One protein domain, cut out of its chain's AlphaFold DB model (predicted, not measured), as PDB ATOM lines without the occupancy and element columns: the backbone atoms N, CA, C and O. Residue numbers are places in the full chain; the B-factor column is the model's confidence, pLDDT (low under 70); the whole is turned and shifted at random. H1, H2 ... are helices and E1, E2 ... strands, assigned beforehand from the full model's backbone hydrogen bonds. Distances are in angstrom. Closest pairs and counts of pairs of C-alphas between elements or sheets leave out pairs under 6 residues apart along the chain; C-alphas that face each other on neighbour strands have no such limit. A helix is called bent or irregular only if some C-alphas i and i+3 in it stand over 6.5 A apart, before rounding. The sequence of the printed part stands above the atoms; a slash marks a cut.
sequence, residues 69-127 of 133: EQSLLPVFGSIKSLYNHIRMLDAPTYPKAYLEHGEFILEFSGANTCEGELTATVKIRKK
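What this domain is: This is residues 69 to 127 of the 133 residues of an uncharacterized protein of Halomonas titanicae (UniProt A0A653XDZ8). A strongly twisted three-stranded sheet has H1 packed over one face, while the other face is bare. Its long, bent hairpin of E2 and E3 makes the greatest length, and the short E1 runs beside one end of E2. The printed part has 59 residues with one named helix and three named strands, in the order H1, E1, E2, E3; the sheet's order is E1, E2, E3, antiparallel throughout, and the class is mixed. It is compact, with a radius of gyration of the C-alphas of 11.2 A and spans of 34 by 24 by 19 A.

How they stand to each other: H1, residues 79 to 87, is on the sheet formed by E1, residues 97 to 101, E2, residues 104 to 114, and E3, residues 117 to 126. Its height over the sheet is 7.1 A. It only just lies over E3, on which 3 of its 9 C-alphas fall, and runs slantwise to the strands, at 41 degrees to E3 on the local plane. The closest C-alphas of H1 and E2 are those of Tyr 83 and Ala 111, 6.1 A apart. In H1 every O i to N i+4 pair is within hydrogen-bond range. The strands form a meander, each the antiparallel neighbour of the one before. In the hairpin of E1 and E2, N 99 and O 106 are within hydrogen-bond range at 2.9 A; in that of E2 and E3, N 107 and O 123 are at 2.8 A.

Where its parts are: H1 begins at C-alpha 79, (-6.001, -2.782, 42.686), and is 12.2 A long. E1 measures 13.7 A. E2 measures 27.9 A and bends by 65 degrees at residue 110. E3 measures 27.5 A, bends by 51 degrees at residue 121 and ends at C-alpha 126, (17.490, 10.385, 39.789).

The domain as a whole: The C-alphas of Glu 115 and Lys 127, the two farthest apart, are 34.2 A apart. The printed part has no cut; the link from H1 to E1 is short and the other two are tight. Its mean pLDDT is 96.2, and no printed residue is under 70.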
ATOM      1  N   GLU A  69       5.610   7.286  27.911       96.25
ATOM      2  CA  GLU A  69       4.795   8.134  28.795       96.25
ATOM      3  C   GLU A  69       3.510   7.417  29.233       96.25
ATOM      4  O   GLU A  69       2.999   7.634  30.330       96.25
ATOM      5  N   GLN A  70       3.010   6.486  28.414       96.88
ATOM      6  CA  GLN A  70       1.874   5.635  28.767       96.88
ATOM      7  C   GLN A  70       2.233   4.548  29.791       96.88
ATOM      8  O   GLN A  70       1.364   3.747  30.150       96.88
ATOM      9  N   SER A  71       3.488   4.468  30.241       97.62
ATOM     10  CA  SER A  71       3.893   3.642  31.383       97.62
ATOM     11  C   SER A  71       3.706   4.342  32.732       97.62
ATOM     12  O   SER A  71       3.825   3.677  33.762       97.62
ATOM     13  N   LEU A  72       3.354   5.631  32.766       98.00
ATOM     14  CA  LEU A  72       3.014   6.322  34.012       98.00
ATOM     15  C   LEU A  72       1.896   5.564  34.752       98.00
ATOM     16  O   LEU A  72       0.929   5.116  34.129       98.00
ATOM     17  N   LEU A  73       2.040   5.368  36.065       96.75
ATOM     18  CA  LEU A  73       1.013   4.709  36.873       96.75
ATOM     19  C   LEU A  73      -0.309   5.498  36.804       96.75
ATOM     20  O   LEU A  73      -0.296   6.725  36.922       96.75
ATOM     21  N   PRO A  74      -1.458   4.816  36.651       95.19
ATOM     22  CA  PRO A  74      -2.754   5.478  36.646       95.19
ATOM     23  C   PRO A  74      -3.086   6.049  38.030       95.19
ATOM     24  O   PRO A  74      -2.836   5.418  39.055       95.19
ATOM     25  N   VAL A  75      -3.702   7.233  38.047       94.88
ATOM     26  CA  VAL A  75      -4.119   7.929  39.282       94.88
ATOM     27  C   VAL A  75      -5.429   7.364  39.847       94.88
ATOM     28  O   VAL A  75      -5.689   7.458  41.043       94.88
ATOM     29  N   PHE A  76      -6.248   6.743  38.997       94.94
ATOM     30  CA  PHE A  76      -7.539   6.164  39.358       94.94
ATOM     31  C   PHE A  76      -7.625   4.717  38.876       94.94
ATOM     32  O   PHE A  76      -7.104   4.378  37.813       94.94
ATOM     33  N   GLY A  77      -8.327   3.871  39.625       93.31
ATOM     34  CA  GLY A  77      -8.580   2.491  39.229       93.31
ATOM     35  C   GLY A  77      -8.756   1.552  40.415       93.31
ATOM     36  O   GLY A  77      -8.752   1.960  41.573       93.31
ATOM     37  N   SER A  78      -8.906   0.270  40.104       95.81
ATOM     38  CA  SER A  78      -8.884  -0.810  41.093       95.81
ATOM     39  C   SER A  78      -7.467  -1.349  41.291       95.81
ATOM     40  O   SER A  78      -6.623  -1.262  40.393       95.81
ATOM     41  N   ILE A  79      -7.237  -2.031  42.412       96.06
ATOM     42  CA  ILE A  79      -6.001  -2.782  42.686       96.06
ATOM     43  C   ILE A  79      -5.658  -3.745  41.544       96.06
ATOM     44  O   ILE A  79      -4.518  -3.804  41.091       96.06
ATOM     45  N   LYS A  80      -6.667  -4.420  40.981       95.19
ATOM     46  CA  LYS A  80      -6.500  -5.299  39.818       95.19
ATOM     47  C   LYS A  80      -6.019  -4.547  38.574       95.19
ATOM     48  O   LYS A  80      -5.173  -5.057  37.841       95.19
ATOM     49  N   SER A  81      -6.557  -3.355  38.307       95.94
ATOM     50  CA  SER A  81      -6.106  -2.543  37.168       95.94
ATOM     51  C   SER A  81      -4.669  -2.055  37.347       95.94
ATOM     52  O   SER A  81      -3.891  -2.123  36.399       95.94
ATOM     53  N   LEU A  82      -4.290  -1.679  38.570       97.00
ATOM     54  CA  LEU A  82      -2.932  -1.255  38.891       97.00
ATOM     55  C   LEU A  82      -1.933  -2.415  38.771       97.00
ATOM     56  O   LEU A  82      -0.892  -2.276  38.131       97.00
ATOM     57  N   TYR A  83      -2.299  -3.591  39.287       97.50
ATOM     58  CA  TYR A  83      -1.550  -4.836  39.113       97.50
ATOM     59  C   TYR A  83      -1.324  -5.170  37.636       97.50
ATOM     60  O   TYR A  83      -0.196  -5.443  37.221       97.50
ATOM     61  N   ASN A  84      -2.381  -5.099  36.819       97.62
ATOM     62  CA  ASN A  84      -2.278  -5.331  35.381       97.62
ATOM     63  C   ASN A  84      -1.342  -4.323  34.703       97.62
ATOM     64  O   ASN A  84      -0.549  -4.726  33.853       97.62
ATOM     65  N   HIS A  85      -1.404  -3.047  35.093       98.00
ATOM     66  CA  HIS A  85      -0.550  -2.000  34.533       98.00
ATOM     67  C   HIS A  85       0.934  -2.253  34.809       98.00
ATOM     68  O   HIS A  85       1.758  -2.116  33.905       98.00
ATOM     69  N   ILE A  86       1.272  -2.684  36.027       98.25
ATOM     70  CA  ILE A  86       2.656  -3.004  36.394       98.25
ATOM     71  C   ILE A  86       3.123  -4.270  35.670       98.25
ATOM     72  O   ILE A  86       4.120  -4.234  34.948       98.25
ATOM     73  N   ARG A  87       2.390  -5.386  35.792       98.06
ATOM     74  CA  ARG A  87       2.848  -6.679  35.251       98.06
ATOM     75  C   ARG A  87       2.973  -6.680  33.726       98.06
ATOM     76  O   ARG A  87       3.863  -7.338  33.198       98.06
ATOM     77  N   MET A  88       2.117  -5.943  33.006       97.38
ATOM     78  CA  MET A  88       2.154  -5.893  31.535       97.38
ATOM     79  C   MET A  88       3.360  -5.116  30.988       97.38
ATOM     80  O   MET A  88       3.631  -5.165  29.792       97.38
ATOM     81  N   LEU A  89       4.060  -4.373  31.845       98.06
ATOM     82  CA  LEU A  89       5.290  -3.646  31.530       98.06
ATOM     83  C   LEU A  89       6.527  -4.331  32.118       98.06
ATOM     84  O   LEU A  89       7.655  -3.877  31.921       98.06
ATOM     85  N   ASP A  90       6.332  -5.430  32.842       98.06
ATOM     86  CA  ASP A  90       7.403  -6.100  33.551       98.06
ATOM     87  C   ASP A  90       8.131  -7.108  32.651       98.06
ATOM     88  O   ASP A  90       7.901  -8.315  32.691       98.06
ATOM     89  N   ALA A  91       9.004  -6.585  31.788       96.81
ATOM     90  CA  ALA A  91       9.922  -7.384  30.979       96.81
ATOM     91  C   ALA A  91      11.286  -6.694  30.794       96.81
ATOM     92  O   ALA A  91      11.365  -5.466  30.924       96.81
ATOM     93  N   PRO A  92      12.367  -7.445  30.500       89.75
ATOM     94  CA  PRO A  92      13.623  -6.869  30.027       89.75
ATOM     95  C   PRO A  92      13.336  -6.101  28.733       89.75
ATOM     96  O   PRO A  92      12.687  -6.655  27.854       89.75
ATOM     97  N   THR A  93      13.780  -4.851  28.607       88.81
ATOM     98  CA  THR A  93      13.523  -3.908  27.483       88.81
ATOM     99  C   THR A  93      12.205  -3.125  27.492       88.81
ATOM    100  O   THR A  93      12.092  -2.151  26.751       88.81
ATOM    101  N   TYR A  94      11.234  -3.457  28.347       92.94
ATOM    102  CA  TYR A  94       9.990  -2.682  28.422       92.94
ATOM    103  C   TYR A  94      10.161  -1.452  29.326       92.94
ATOM    104  O   TYR A  94      10.779  -1.573  30.390       92.94
ATOM    105  N   PRO A  95       9.596  -0.281  28.960       94.81
ATOM    106  CA  PRO A  95       9.534   0.858  29.868       94.81
ATOM    107  C   PRO A  95       8.649   0.482  31.059       94.81
ATOM    108  O   PRO A  95       7.433   0.337  30.910       94.81
ATOM    109  N   LYS A  96       9.268   0.287  32.228       97.62
ATOM    110  CA  LYS A  96       8.578  -0.133  33.454       97.62
ATOM    111  C   LYS A  96       7.474   0.851  33.823       97.62
ATOM    112  O   LYS A  96       7.560   2.038  33.510       97.62
ATOM    113  N   ALA A  97       6.456   0.352  34.520       98.19
ATOM    114  CA  ALA A  97       5.462   1.223  35.127       98.19
ATOM    115  C   ALA A  97       6.172   2.179  36.094       98.19
ATOM    116  O   ALA A  97       7.015   1.719  36.865       98.19
ATOM    117  N   TYR A  98       5.884   3.479  36.051       98.25
ATOM    118  CA  TYR A  98       6.625   4.443  36.865       98.25
ATOM    119  C   TYR A  98       5.778   5.569  37.461       98.25
ATOM    120  O   TYR A  98       4.674   5.854  37.004       98.25
ATOM    121  N   LEU A  99       6.328   6.217  38.487       97.88
ATOM    122  CA  LEU A  99       5.879   7.500  39.022       97.88
ATOM    123  C   LEU A  99       7.040   8.488  39.046       97.88
ATOM    124  O   LEU A  99       8.201   8.109  39.219       97.88
ATOM    125  N   GLU A 100       6.714   9.768  38.925       96.62
ATOM    126  CA  GLU A 100       7.666  10.848  39.140       96.62
ATOM    127  C   GLU A 100       7.446  11.480  40.510       96.62
ATOM    128  O   GLU A 100       6.318  11.792  40.891       96.62
ATOM    129  N   HIS A 101       8.534  11.695  41.244       96.38
ATOM    130  CA  HIS A 101       8.500  12.346  42.547       96.38
ATOM    131  C   HIS A 101       9.682  13.311  42.674       96.38
ATOM    132  O   HIS A 101      10.810  12.905  42.956       96.38
ATOM    133  N   GLY A 102       9.435  14.598  42.410       95.62
ATOM    134  CA  GLY A 102      10.485  15.617  42.359       95.62
ATOM    135  C   GLY A 102      11.561  15.280  41.318       95.62
ATOM    136  O   GLY A 102      11.257  15.058  40.143       95.62
ATOM    137  N   GLU A 103      12.820  15.216  41.761       96.50
ATOM    138  CA  GLU A 103      13.972  14.833  40.930       96.50
ATOM    139  C   GLU A 103      14.105  13.314  40.711       96.50
ATOM    140  O   GLU A 103      15.069  12.876  40.083       96.50
ATOM    141  N   PHE A 104      13.182  12.495  41.221       97.25
ATOM    142  CA  PHE A 104      13.268  11.037  41.161       97.25
ATOM    143  C   PHE A 104      12.214  10.418  40.242       97.25
ATOM    144  O   PHE A 104      11.122  10.958  40.045       97.25
ATOM    145  N   ILE A 105      12.557   9.250  39.704       97.81
ATOM    146  CA  ILE A 105      11.661   8.332  39.002       97.81
ATOM    147  C   ILE A 105      11.646   7.023  39.788       97.81
ATOM    148  O   ILE A 105      12.703   6.457  40.086       97.81
ATOM    149  N   LEU A 106      10.446   6.574  40.134       98.19
ATOM    150  CA  LEU A 106      10.172   5.339  40.855       98.19
ATOM    151  C   LEU A 106       9.617   4.336  39.846       98.19
ATOM    152  O   LEU A 106       8.512   4.529  39.350       98.19
ATOM    153  N   GLU A 107      10.375   3.293  39.525       98.19
ATOM    154  CA  GLU A 107       9.991   2.241  38.577       98.19
ATOM    155  C   GLU A 107       9.528   0.996  39.335       98.19
ATOM    156  O   GLU A 107      10.211   0.535  40.248       98.19
ATOM    157  N   PHE A 108       8.382   0.445  38.947       98.31
ATOM    158  CA  PHE A 108       7.717  -0.663  39.623       98.31
ATOM    159  C   PHE A 108       7.833  -1.956  38.810       98.31
ATOM    160  O   PHE A 108       7.648  -1.970  37.589       98.31
ATOM    161  N   SER A 109       8.098  -3.060  39.504       98.19
ATOM    162  CA  SER A 109       8.155  -4.419  38.951       98.19
ATOM    163  C   SER A 109       7.810  -5.455  40.021       98.19
ATOM    164  O   SER A 109       7.741  -5.127  41.206       98.19
ATOM    165  N   GLY A 110       7.613  -6.714  39.631       97.50
ATOM    166  CA  GLY A 110       7.337  -7.807  40.563       97.50
ATOM    167  C   GLY A 110       6.054  -7.585  41.363       97.50
ATOM    168  O   GLY A 110       6.042  -7.813  42.569       97.50
ATOM    169  N   ALA A 111       5.007  -7.063  40.716       97.56
ATOM    170  CA  ALA A 111       3.745  -6.798  41.392       97.56
ATOM    171  C   ALA A 111       3.048  -8.101  41.804       97.56
ATOM    172  O   ALA A 111       3.006  -9.063  41.035       97.56
ATOM    173  N   ASN A 112       2.443  -8.100  42.987       96.69
ATOM    174  CA  ASN A 112       1.605  -9.172  43.511       96.69
ATOM    175  C   ASN A 112       0.373  -8.566  44.200       96.69
ATOM    176  O   ASN A 112       0.389  -7.400  44.593       96.69
ATOM    177  N   THR A 113      -0.702  -9.338  44.320       94.75
ATOM    178  CA  THR A 113      -1.935  -8.924  44.991       94.75
ATOM    179  C   THR A 113      -2.362  -9.958  46.017       94.75
ATOM    180  O   THR A 113      -2.509 -11.130  45.673       94.75
ATOM    181  N   CYS A 114      -2.634  -9.516  47.241       92.69
ATOM    182  CA  CYS A 114      -3.131 -10.353  48.331       92.69
ATOM    183  C   CYS A 114      -4.166  -9.558  49.128       92.69
ATOM    184  O   CYS A 114      -3.913  -8.406  49.449       92.69
ATOM    185  N   GLU A 115      -5.341 -10.137  49.395       90.06
ATOM    186  CA  GLU A 115      -6.371  -9.551  50.281       90.06
ATOM    187  C   GLU A 115      -6.773  -8.088  49.981       90.06
ATOM    188  O   GLU A 115      -7.164  -7.335  50.864       90.06
ATOM    189  N   GLY A 116      -6.730  -7.677  48.710       89.38
ATOM    190  CA  GLY A 116      -7.067  -6.303  48.311       89.38
ATOM    191  C   GLY A 116      -5.902  -5.317  48.401       89.38
ATOM    192  O   GLY A 116      -6.074  -4.148  48.071       89.38
ATOM    193  N   GLU A 117      -4.711  -5.782  48.751       95.00
ATOM    194  CA  GLU A 117      -3.475  -5.014  48.712       95.00
ATOM    195  C   GLU A 117      -2.646  -5.368  47.475       95.00
ATOM    196  O   GLU A 117      -2.783  -6.446  46.885       95.00
ATOM    197  N   LEU A 118      -1.774  -4.440  47.079       96.44
ATOM    198  CA  LEU A 118      -0.780  -4.638  46.032       96.44
ATOM    199  C   LEU A 118       0.606  -4.403  46.615       96.44
ATOM    200  O   LEU A 118       0.883  -3.330  47.146       96.44
ATOM    201  N   THR A 119       1.490  -5.375  46.443       97.81
ATOM    202  CA  THR A 119       2.917  -5.240  46.741       97.81
ATOM    203  C   THR A 119       3.705  -5.223  45.439       97.81
ATOM    204  O   THR A 119       3.299  -5.832  44.452       97.81
ATOM    205  N   ALA A 120       4.813  -4.483  45.398       97.94
ATOM    206  CA  ALA A 120       5.706  -4.419  44.245       97.94
ATOM    207  C   ALA A 120       7.115  -4.019  44.695       97.94
ATOM    208  O   ALA A 120       7.296  -3.371  45.725       97.94
ATOM    209  N   THR A 121       8.117  -4.370  43.895       98.25
ATOM    210  CA  THR A 121       9.480  -3.852  44.044       98.25
ATOM    211  C   THR A 121       9.584  -2.499  43.359       98.25
ATOM    212  O   THR A 121       9.136  -2.346  42.221       98.25
ATOM    213  N   VAL A 122      10.215  -1.537  44.035       98.19
ATOM    214  CA  VAL A 122      10.487  -0.208  43.487       98.19
ATOM    215  C   VAL A 122      11.985  -0.002  43.291       98.19
ATOM    216  O   VAL A 122      12.787  -0.227  44.196       98.19
ATOM    217  N   LYS A 123      12.363   0.461  42.102       97.88
ATOM    218  CA  LYS A 123      13.697   0.982  41.808       97.88
ATOM    219  C   LYS A 123      13.610   2.497  41.691       97.88
ATOM    220  O   LYS A 123      12.880   3.015  40.853       97.88
ATOM    221  N   ILE A 124      14.371   3.205  42.519       97.88
ATOM    222  CA  ILE A 124      14.397   4.670  42.530       97.88
ATOM    223  C   ILE A 124      15.659   5.144  41.816       97.88
ATOM    224  O   ILE A 124      16.764   4.718  42.152       97.88
ATOM    225  N   ARG A 125      15.506   6.035  40.836       95.88
ATOM    226  CA  ARG A 125      16.627   6.683  40.142       95.88
ATOM    227  C   ARG A 125      16.428   8.187  40.055       95.88
ATOM    228  O   ARG A 125      15.301   8.664  39.969       95.88
ATOM    229  N   LYS A 126      17.527   8.941  40.045       95.81
ATOM    230  CA  LYS A 126      17.490  10.385  39.789       95.81
ATOM    231  C   LYS A 126      17.218  10.636  38.301       95.81
ATOM    232  O   LYS A 126      17.742   9.911  37.452       95.81
ATOM    233  N   LYS A 127      16.404  11.643  37.979       92.06
ATOM    234  CA  LYS A 127      16.222  12.134  36.610       92.06
ATOM    235  C   LYS A 127      17.581  12.607  36.105       92.06
ATOM    236  O   LYS A 127      18.182  13.512  36.681       92.06
TER     237      LYS A 127